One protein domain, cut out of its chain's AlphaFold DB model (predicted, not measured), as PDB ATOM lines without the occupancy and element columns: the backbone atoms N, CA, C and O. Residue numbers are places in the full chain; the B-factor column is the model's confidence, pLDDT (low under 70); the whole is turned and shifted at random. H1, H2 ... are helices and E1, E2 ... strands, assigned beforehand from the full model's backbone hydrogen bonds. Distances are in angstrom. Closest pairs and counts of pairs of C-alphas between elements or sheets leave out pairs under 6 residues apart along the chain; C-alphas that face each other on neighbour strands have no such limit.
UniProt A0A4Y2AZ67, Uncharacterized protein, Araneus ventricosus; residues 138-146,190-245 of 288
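Overview. This is residues 138 to 146 and 190 to 245 of the 288 residues of an uncharacterized protein of Araneus ventricosus (UniProt A0A4Y2AZ67). The model is a T-shaped assembly of small parts: a two-stranded hairpin, E1 and E2, makes one arm of the bar, the long unnamed stretch of residues 228 to 245 reaches to the opposite end of the bar, and two helices running opposite ways, H1 and H2, make the stem. The separate piece of residues 138 to 146 is a short loop near the junction of bar and stem. The printed part has 65 residues with two named strands and two named helices, in the order E1, E2, H1, H2; the sheet has the order E1 - E2 and is antiparallel. The class is mixed, helices and strands, with under half of the residues in named elements. The whole is flat and only just loose, close to compact, with a radius of gyration of the C-alphas of 13.3 A and spans of 38 by 34 by 18 A.

Arrangement. Residues 138 to 146 hold no named element. After the cut, E1, residues 192 to 195, and E2, residues 198 to 201, are antiparallel neighbours and form a hairpin, with 148 degrees between their directions. The C-alphas of Ser 192 and Val 201 face each other at 4.0 A. N 193 and O 200 are within hydrogen-bond range at 2.9 A, as are N 198 and O 195 at 2.9 A. A tight link joins E2 to H1, residues 204 to 214. H1 and H2, residues 218 to 227, form a helical hairpin, with a shallow tilt of 28 degrees, opposite ways. They only just touch, with 3 pairs of C-alphas within 8 A; the closest C-alphas are those of Leu 211 and Phe 224, 6.5 A apart. E1 is apart from H1 and H2, and E2 is apart from H2. In H1 every O i to N i+4 pair is within hydrogen-bond range; in H2 it is 4 of 6.

Along the chain. E1 begins at C-alpha 192, at (134.642, 143.527, 88.826), and is 9.4 A long from first to last C-alpha. E2 is 9.7 A long. H1 begins at C-alpha 204, at (143.167, 142.959, 96.272), and is 15.0 A long. H2 is 15.1 A long and ends at C-alpha 227, at (138.289, 137.810, 103.782).

Size, cuts and confidence. The two C-alphas farthest apart are those of Asn 197 and Gly 245, at 39.5 A. Residues 147 to 189 are not printed; C-alphas 146 and 190 are 10.6 A apart across the cut. The links E1 to E2, E2 to H1 and H1 to H2 are tight. The mean pLDDT of the printed part is 71.9, and residues 142 to 143, 190 to 191 and 227 to 245 are under 70.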
ATOM      1  N   ILE A 138     143.410 128.362  85.898       82.88
ATOM      2  CA  ILE A 138     144.319 129.427  85.474       82.88
ATOM      3  C   ILE A 138     144.102 130.616  86.398       82.88
ATOM      4  O   ILE A 138     143.012 131.170  86.417       82.88
ATOM      5  N   MET A 139     145.117 131.037  87.146       79.81
ATOM      6  CA  MET A 139     145.002 132.170  88.065       79.81
ATOM      7  C   MET A 139     146.126 133.178  87.839       79.81
ATOM      8  O   MET A 139     147.275 132.817  87.587       79.81
ATOM      9  N   SER A 140     145.797 134.462  87.942       76.44
ATOM     10  CA  SER A 140     146.795 135.521  88.032       76.44
ATOM     11  C   SER A 140     147.398 135.542  89.437       76.44
ATOM     12  O   SER A 140     146.690 135.801  90.400       76.44
ATOM     13  N   ILE A 141     148.708 135.329  89.551       72.19
ATOM     14  CA  ILE A 141     149.420 135.344  90.844       72.19
ATOM     15  C   ILE A 141     149.455 136.754  91.455       72.19
ATOM     16  O   ILE A 141     149.369 136.908  92.665       72.19
ATOM     17  N   ASP A 142     149.540 137.790  90.616       68.00
ATOM     18  CA  ASP A 142     149.567 139.193  91.058       68.00
ATOM     19  C   ASP A 142     148.216 139.661  91.622       68.00
ATOM     20  O   ASP A 142     148.167 140.405  92.597       68.00
ATOM     21  N   SER A 143     147.109 139.219  91.017       68.44
ATOM     22  CA  SER A 143     145.767 139.714  91.358       68.44
ATOM     23  C   SER A 143     144.855 138.684  92.028       68.44
ATOM     24  O   SER A 143     143.741 139.025  92.412       68.44
ATOM     25  N   GLY A 144     145.270 137.422  92.125       72.00
ATOM     26  CA  GLY A 144     144.425 136.316  92.589       72.00
ATOM     27  C   GLY A 144     143.224 136.008  91.681       72.00
ATOM     28  O   GLY A 144     142.400 135.164  92.021       72.00
ATOM     29  N   ILE A 145     143.088 136.679  90.530       75.81
ATOM     30  CA  ILE A 145     141.938 136.503  89.636       75.81
ATOM     31  C   ILE A 145     142.014 135.136  88.973       75.81
ATOM     32  O   ILE A 145     142.995 134.820  88.296       75.81
ATOM     33  N   VAL A 146     140.946 134.359  89.125       80.31
ATOM     34  CA  VAL A 146     140.772 133.069  88.462       80.31
ATOM     35  C   VAL A 146     140.149 133.268  87.084       80.31
ATOM     36  O   VAL A 146     139.177 134.002  86.912       80.31
ATOM     37  N   ASN A 190     136.936 140.765  83.363       68.81
ATOM     38  CA  ASN A 190     136.621 141.869  84.255       68.81
ATOM     39  C   ASN A 190     136.906 141.451  85.701       68.81
ATOM     40  O   ASN A 190     136.279 140.529  86.216       68.81
ATOM     41  N   SER A 191     137.778 142.186  86.390       69.19
ATOM     42  CA  SER A 191     138.031 142.027  87.829       69.19
ATOM     43  C   SER A 191     136.927 142.637  88.706       69.19
ATOM     44  O   SER A 191     137.163 143.007  89.857       69.19
ATOM     45  N   SER A 192     135.724 142.822  88.156       72.69
ATOM     46  CA  SER A 192     134.642 143.527  88.826       72.69
ATOM     47  C   SER A 192     133.571 142.585  89.355       72.69
ATOM     48  O   SER A 192     133.045 141.731  88.643       72.69
ATOM     49  N   VAL A 193     133.211 142.785  90.619       73.00
ATOM     50  CA  VAL A 193     132.122 142.069  91.282       73.00
ATOM     51  C   VAL A 193     130.885 142.959  91.264       73.00
ATOM     52  O   VAL A 193     130.957 144.155  91.557       73.00
ATOM     53  N   LYS A 194     129.734 142.391  90.901       77.56
ATOM     54  CA  LYS A 194     128.450 143.097  90.969       77.56
ATOM     55  C   LYS A 194     127.869 142.957  92.371       77.56
ATOM     56  O   LYS A 194     127.435 141.873  92.748       77.56
ATOM     57  N   ILE A 195     127.823 144.059  93.110       76.12
ATOM     58  CA  ILE A 195     127.163 144.149  94.414       76.12
ATOM     59  C   ILE A 195     126.017 145.143  94.262       76.12
ATOM     60  O   ILE A 195     126.238 146.283  93.865       76.12
ATOM     61  N   CYS A 196     124.782 144.714  94.532       76.69
ATOM     62  CA  CYS A 196     123.594 145.574  94.440       76.69
ATOM     63  C   CYS A 196     123.473 146.324  93.092       76.69
ATOM     64  O   CYS A 196     123.202 147.519  93.064       76.69
ATOM     65  N   ASN A 197     123.718 145.633  91.969       82.12
ATOM     66  CA  ASN A 197     123.772 146.183  90.599       82.12
ATOM     67  C   ASN A 197     124.879 147.216  90.318       82.12
ATOM     68  O   ASN A 197     124.982 147.699  89.190       82.12
ATOM     69  N   ILE A 198     125.754 147.495  91.282       80.12
ATOM     70  CA  ILE A 198     126.943 148.321  91.090       80.12
ATOM     71  C   ILE A 198     128.121 147.387  90.821       80.12
ATOM     72  O   ILE A 198     128.419 146.482  91.599       80.12
ATOM     73  N   SER A 199     128.782 147.580  89.682       78.25
ATOM     74  CA  SER A 199     129.994 146.843  89.332       78.25
ATOM     75  C   SER A 199     131.192 147.516  89.992       78.25
ATOM     76  O   SER A 199     131.581 148.611  89.588       78.25
ATOM     77  N   ILE A 200     131.776 146.871  90.998       77.12
ATOM     78  CA  ILE A 200     132.942 147.380  91.721       77.12
ATOM     79  C   ILE A 200     134.159 146.592  91.257       77.12
ATOM     80  O   ILE A 200     134.194 145.371  91.385       77.12
ATOM     81  N   VAL A 201     135.152 147.288  90.707       75.38
ATOM     82  CA  VAL A 201     136.456 146.700  90.387       75.38
ATOM     83  C   VAL A 201     137.155 146.356  91.698       75.38
ATOM     84  O   VAL A 201     137.388 147.242  92.524       75.38
ATOM     85  N   VAL A 202     137.456 145.077  91.905       70.94
ATOM     86  CA  VAL A 202     138.142 144.610  93.107       70.94
ATOM     87  C   VAL A 202     139.640 144.647  92.844       70.94
ATOM     88  O   VAL A 202     140.153 143.935  91.985       70.94
ATOM     89  N   ASP A 203     140.334 145.504  93.587       73.56
ATOM     90  CA  ASP A 203     141.787 145.486  93.691       73.56
ATOM     91  C   ASP A 203     142.152 144.846  95.044       73.56
ATOM     92  O   ASP A 203     141.877 145.452  96.091       73.56
ATOM     93  N   PRO A 204     142.749 143.639  95.048       70.75
ATOM     94  CA  PRO A 204     143.167 142.959  96.272       70.75
ATOM     95  C   PRO A 204     144.082 143.815  97.150       70.75
ATOM     96  O   PRO A 204     144.003 143.740  98.373       70.75
ATOM     97  N   HIS A 205     144.907 144.677  96.552       71.94
ATOM     98  CA  HIS A 205     145.844 145.533  97.273       71.94
ATOM     99  C   HIS A 205     145.126 146.667  98.009       71.94
ATOM    100  O   HIS A 205     145.412 146.951  99.173       71.94
ATOM    101  N   ILE A 206     144.146 147.296  97.353       77.75
ATOM    102  CA  ILE A 206     143.291 148.305  97.995       77.75
ATOM    103  C   ILE A 206     142.477 147.658  99.116       77.75
ATOM    104  O   ILE A 206     142.303 148.271 100.171       77.75
ATOM    105  N   LEU A 207     141.985 146.435  98.909       76.56
ATOM    106  CA  LEU A 207     141.249 145.703  99.935       76.56
ATOM    107  C   LEU A 207     142.141 145.393 101.143       76.56
ATOM    108  O   LEU A 207     141.758 145.726 102.261       76.56
ATOM    109  N   PHE A 208     143.343 144.859 100.921       75.38
ATOM    110  CA  PHE A 208     144.322 144.591 101.976       75.38
ATOM    111  C   PHE A 208     144.660 145.856 102.774       75.38
ATOM    112  O   PHE A 208     144.563 145.864 103.998       75.38
ATOM    113  N   HIS A 209     144.965 146.970 102.100       77.94
ATOM    114  CA  HIS A 209     145.218 148.241 102.784       77.94
ATOM    115  C   HIS A 209     144.021 148.719 103.607       77.94
ATOM    116  O   HIS A 209     144.200 149.189 104.729       77.94
ATOM    117  N   LYS A 210     142.799 148.591 103.079       82.31
ATOM    118  CA  LYS A 210     141.582 148.939 103.823       82.31
ATOM    119  C   LYS A 210     141.402 148.056 105.056       82.31
ATOM    120  O   LYS A 210     141.042 148.593 106.097       82.31
ATOM    121  N   LEU A 211     141.684 146.754 104.967       81.88
ATOM    122  CA  LEU A 211     141.657 145.842 106.118       81.88
ATOM    123  C   LEU A 211     142.702 146.252 107.167       81.88
ATOM    124  O   LEU A 211     142.374 146.345 108.349       81.88
ATOM    125  N   CYS A 212     143.921 146.590 106.737       79.38
ATOM    126  CA  CYS A 212     144.980 147.086 107.619       79.38
ATOM    127  C   CYS A 212     144.621 148.412 108.308       79.38
ATOM    128  O   CYS A 212     144.991 148.605 109.459       79.38
ATOM    129  N   ILE A 213     143.900 149.313 107.631       83.81
ATOM    130  CA  ILE A 213     143.432 150.586 108.210       83.81
ATOM    131  C   ILE A 213     142.235 150.372 109.147       83.81
ATOM    132  O   ILE A 213     142.121 151.050 110.163       83.81
ATOM    133  N   ALA A 214     141.325 149.455 108.810       84.25
ATOM    134  CA  ALA A 214     140.114 149.190 109.588       84.25
ATOM    135  C   ALA A 214     140.382 148.413 110.887       84.25
ATOM    136  O   ALA A 214     139.559 148.427 111.801       84.25
ATOM    137  N   LYS A 215     141.519 147.717 110.953       85.94
ATOM    138  CA  LYS A 215     141.996 146.962 112.110       85.94
ATOM    139  C   LYS A 215     142.082 147.857 113.349       85.94
ATOM    140  O   LYS A 215     142.811 148.844 113.345       85.94
ATOM    141  N   GLN A 216     141.417 147.454 114.433       87.38
ATOM    142  CA  GLN A 216     141.572 148.089 115.748       87.38
ATOM    143  C   GLN A 216     142.451 147.258 116.695       87.38
ATOM    144  O   GLN A 216     143.129 147.819 117.550       87.38
ATOM    145  N   SER A 217     142.504 145.935 116.505       89.12
ATOM    146  CA  SER A 217     143.325 145.007 117.294       89.12
ATOM    147  C   SER A 217     143.998 143.922 116.438       89.12
ATOM    148  O   SER A 217     143.709 143.758 115.249       89.12
ATOM    149  N   ASP A 218     144.954 143.178 117.001       82.06
ATOM    150  CA  ASP A 218     145.573 142.003 116.351       82.06
ATOM    151  C   ASP A 218     144.582 140.859 116.117       82.06
ATOM    152  O   ASP A 218     144.650 140.192 115.080       82.06
ATOM    153  N   ASP A 219     143.595 140.711 116.994       85.12
ATOM    154  CA  ASP A 219     142.539 139.713 116.841       85.12
ATOM    155  C   ASP A 219     141.595 140.044 115.674       85.12
ATOM    156  O   ASP A 219     141.238 139.150 114.898       85.12
ATOM    157  N   ASP A 220     141.272 141.328 115.469       82.31
ATOM    158  CA  ASP A 220     140.486 141.777 114.307       82.31
ATOM    159  C   ASP A 220     141.212 141.474 112.999       82.31
ATOM    160  O   ASP A 220     140.605 141.015 112.033       82.31
ATOM    161  N   LEU A 221     142.533 141.673 112.975       79.62
ATOM    162  CA  LEU A 221     143.348 141.387 111.797       79.62
ATOM    163  C   LEU A 221     143.291 139.897 111.432       79.62
ATOM    164  O   LEU A 221     143.124 139.547 110.264       79.62
ATOM    165  N   LYS A 222     143.346 139.012 112.432       80.44
ATOM    166  CA  LYS A 222     143.202 137.565 112.226       80.44
ATOM    167  C   LYS A 222     141.819 137.194 111.681       80.44
ATOM    168  O   LYS A 222     141.705 136.278 110.865       80.44
ATOM    169  N   ALA A 223     140.765 137.893 112.104       83.12
ATOM    170  CA  ALA A 223     139.426 137.718 111.544       83.12
ATOM    171  C   ALA A 223     139.325 138.262 110.107       83.12
ATOM    172  O   ALA A 223     138.687 137.632 109.263       83.12
ATOM    173  N   PHE A 224     139.986 139.382 109.815       79.81
ATOM    174  CA  PHE A 224     140.016 140.028 108.501       79.81
ATOM    175  C   PHE A 224     140.745 139.217 107.438       79.81
ATOM    176  O   PHE A 224     140.284 139.187 106.298       79.81
ATOM    177  N   PHE A 225     141.798 138.484 107.807       74.00
ATOM    178  CA  PHE A 225     142.490 137.586 106.878       74.00
ATOM    179  C   PHE A 225     141.604 136.463 106.324       74.00
ATOM    180  O   PHE A 225     141.882 135.940 105.252       74.00
ATOM    181  N   LYS A 226     140.471 136.143 106.963       74.94
ATOM    182  CA  LYS A 226     139.475 135.226 106.372       74.94
ATOM    183  C   LYS A 226     138.825 135.779 105.101       74.94
ATOM    184  O   LYS A 226     138.290 135.011 104.312       74.94
ATOM    185  N   PHE A 227     138.831 137.101 104.940       69.31
ATOM    186  CA  PHE A 227     138.289 137.810 103.782       69.31
ATOM    187  C   PHE A 227     139.393 138.285 102.831       69.31
ATOM    188  O   PHE A 227     139.111 139.015 101.879       69.31
ATOM    189  N   GLU A 228     140.648 137.904 103.086       67.44
ATOM    190  CA  GLU A 228     141.743 138.190 102.174       67.44
ATOM    191  C   GLU A 228     141.553 137.384 100.887       67.44
ATOM    192  O   GLU A 228     141.451 136.159 100.893       67.44
ATOM    193  N   LEU A 229     141.474 138.095  99.765       60.59
ATOM    194  CA  LEU A 229     141.235 137.499  98.450       60.59
ATOM    195  C   LEU A 229     142.513 136.974  97.785       60.59
ATOM    196  O   LEU A 229     142.434 136.407  96.699       60.59
ATOM    197  N   SER A 230     143.680 137.158  98.411       57.09
ATOM    198  CA  SER A 230     144.938 136.611  97.919       57.09
ATOM    199  C   SER A 230     145.527 135.610  98.909       57.09
ATOM    200  O   SER A 230     146.078 136.016  99.926       57.09
ATOM    201  N   PRO A 231     145.480 134.307  98.599       53.31
ATOM    202  CA  PRO A 231     146.189 133.290  99.372       53.31
ATOM    203  C   PRO A 231     147.703 133.294  99.096       53.31
ATOM    204  O   PRO A 231     148.453 132.576  99.753       53.31
ATOM    205  N   PHE A 232     148.158 134.086  98.119       56.22
ATOM    206  CA  PHE A 232     149.559 134.196  97.731       56.22
ATOM    207  C   PHE A 232     150.165 135.492  98.258       56.22
ATOM    208  O   PHE A 232     149.468 136.511  98.309       56.22
ATOM    209  N   PRO A 233     151.462 135.498  98.608       52.91
ATOM    210  CA  PRO A 233     152.148 136.714  99.010       52.91
ATOM    211  C   PRO A 233     152.192 137.711  97.838       52.91
ATOM    212  O   PRO A 233     153.151 137.747  97.066       52.91
ATOM    213  N   ILE A 234     151.179 138.585  97.750       54.53
ATOM    214  CA  ILE A 234     151.108 139.728  96.810       54.53
ATOM    215  C   ILE A 234     152.352 140.621  96.968       54.53
ATOM    216  O   ILE A 234     152.766 141.337  96.061       54.53
ATOM    217  N   LEU A 235     152.985 140.565  98.142       56.31
ATOM    218  CA  LEU A 235     154.214 141.275  98.476       56.31
ATOM    219  C   LEU A 235     155.423 140.872  97.624       56.31
ATOM    220  O   LEU A 235     156.366 141.657  97.547       56.31
ATOM    221  N   LEU A 236     155.427 139.697  96.995       57.22
ATOM    222  CA  LEU A 236     156.554 139.281  96.165       57.22
ATOM    223  C   LEU A 236     156.419 139.749  94.720       57.22
ATOM    224  O   LEU A 236     157.437 140.030  94.104       57.22
ATOM    225  N   PHE A 237     155.212 139.903  94.175       59.34
ATOM    226  CA  PHE A 237     155.016 140.146  92.744       59.34
ATOM    227  C   PHE A 237     154.353 141.505  92.452       59.34
ATOM    228  O   PHE A 237     153.673 142.111  93.278       59.34
ATOM    229  N   THR A 238     154.648 142.032  91.271       60.06
ATOM    230  CA  THR A 238     153.915 143.115  90.606       60.06
ATOM    231  C   THR A 238     153.347 142.571  89.302       60.06
ATOM    232  O   THR A 238     153.823 141.544  88.811       60.06
ATOM    233  N   ARG A 239     152.436 143.323  88.670       58.19
ATOM    234  CA  ARG A 239     151.900 143.040  87.323       58.19
ATOM    235  C   ARG A 239     152.942 142.639  86.278       58.19
ATOM    236  O   ARG A 239     152.590 141.977  85.309       58.19
ATOM    237  N   GLU A 240     154.193 143.069  86.430       54.72
ATOM    238  CA  GLU A 240     155.225 142.900  85.408       54.72
ATOM    239  C   GLU A 240     156.444 142.079  85.848       54.72
ATOM    240  O   GLU A 240     157.167 141.587  84.985       54.72
ATOM    241  N   SER A 241     156.725 141.968  87.152       54.12
ATOM    242  CA  SER A 241     157.910 141.267  87.683       54.12
ATOM    243  C   SER A 241     157.837 141.074  89.203       54.12
ATOM    244  O   SER A 241     156.941 141.607  89.851       54.12
ATOM    245  N   LEU A 242     158.793 140.354  89.796       58.19
ATOM    246  CA  LEU A 242     158.987 140.349  91.250       58.19
ATOM    247  C   LEU A 242     159.160 141.800  91.746       58.19
ATOM    248  O   LEU A 242     159.906 142.572  91.133       58.19
ATOM    249  N   ARG A 243     158.486 142.196  92.834       59.09
ATOM    250  CA  ARG A 243     158.699 143.496  93.480       59.09
ATOM    251  C   ARG A 243     160.190 143.642  93.748       59.09
ATOM    252  O   ARG A 243     160.770 142.897  94.535       59.09
ATOM    253  N   LYS A 244     160.818 144.634  93.112       58.19
ATOM    254  CA  LYS A 244     162.137 145.089  93.546       58.19
ATOM    255  C   LYS A 244     161.984 145.511  95.000       58.19
ATOM    256  O   LYS A 244     161.183 146.395  95.294       58.19
ATOM    257  N   GLY A 245     162.719 144.865  95.899       56.38
ATOM    258  CA  GLY A 245     162.718 145.262  97.297       56.38
ATOM    259  C   GLY A 245     163.081 146.740  97.394       56.38
ATOM    260  O   GLY A 245     164.152 147.151  96.941       56.38
TER     261      GLY A 245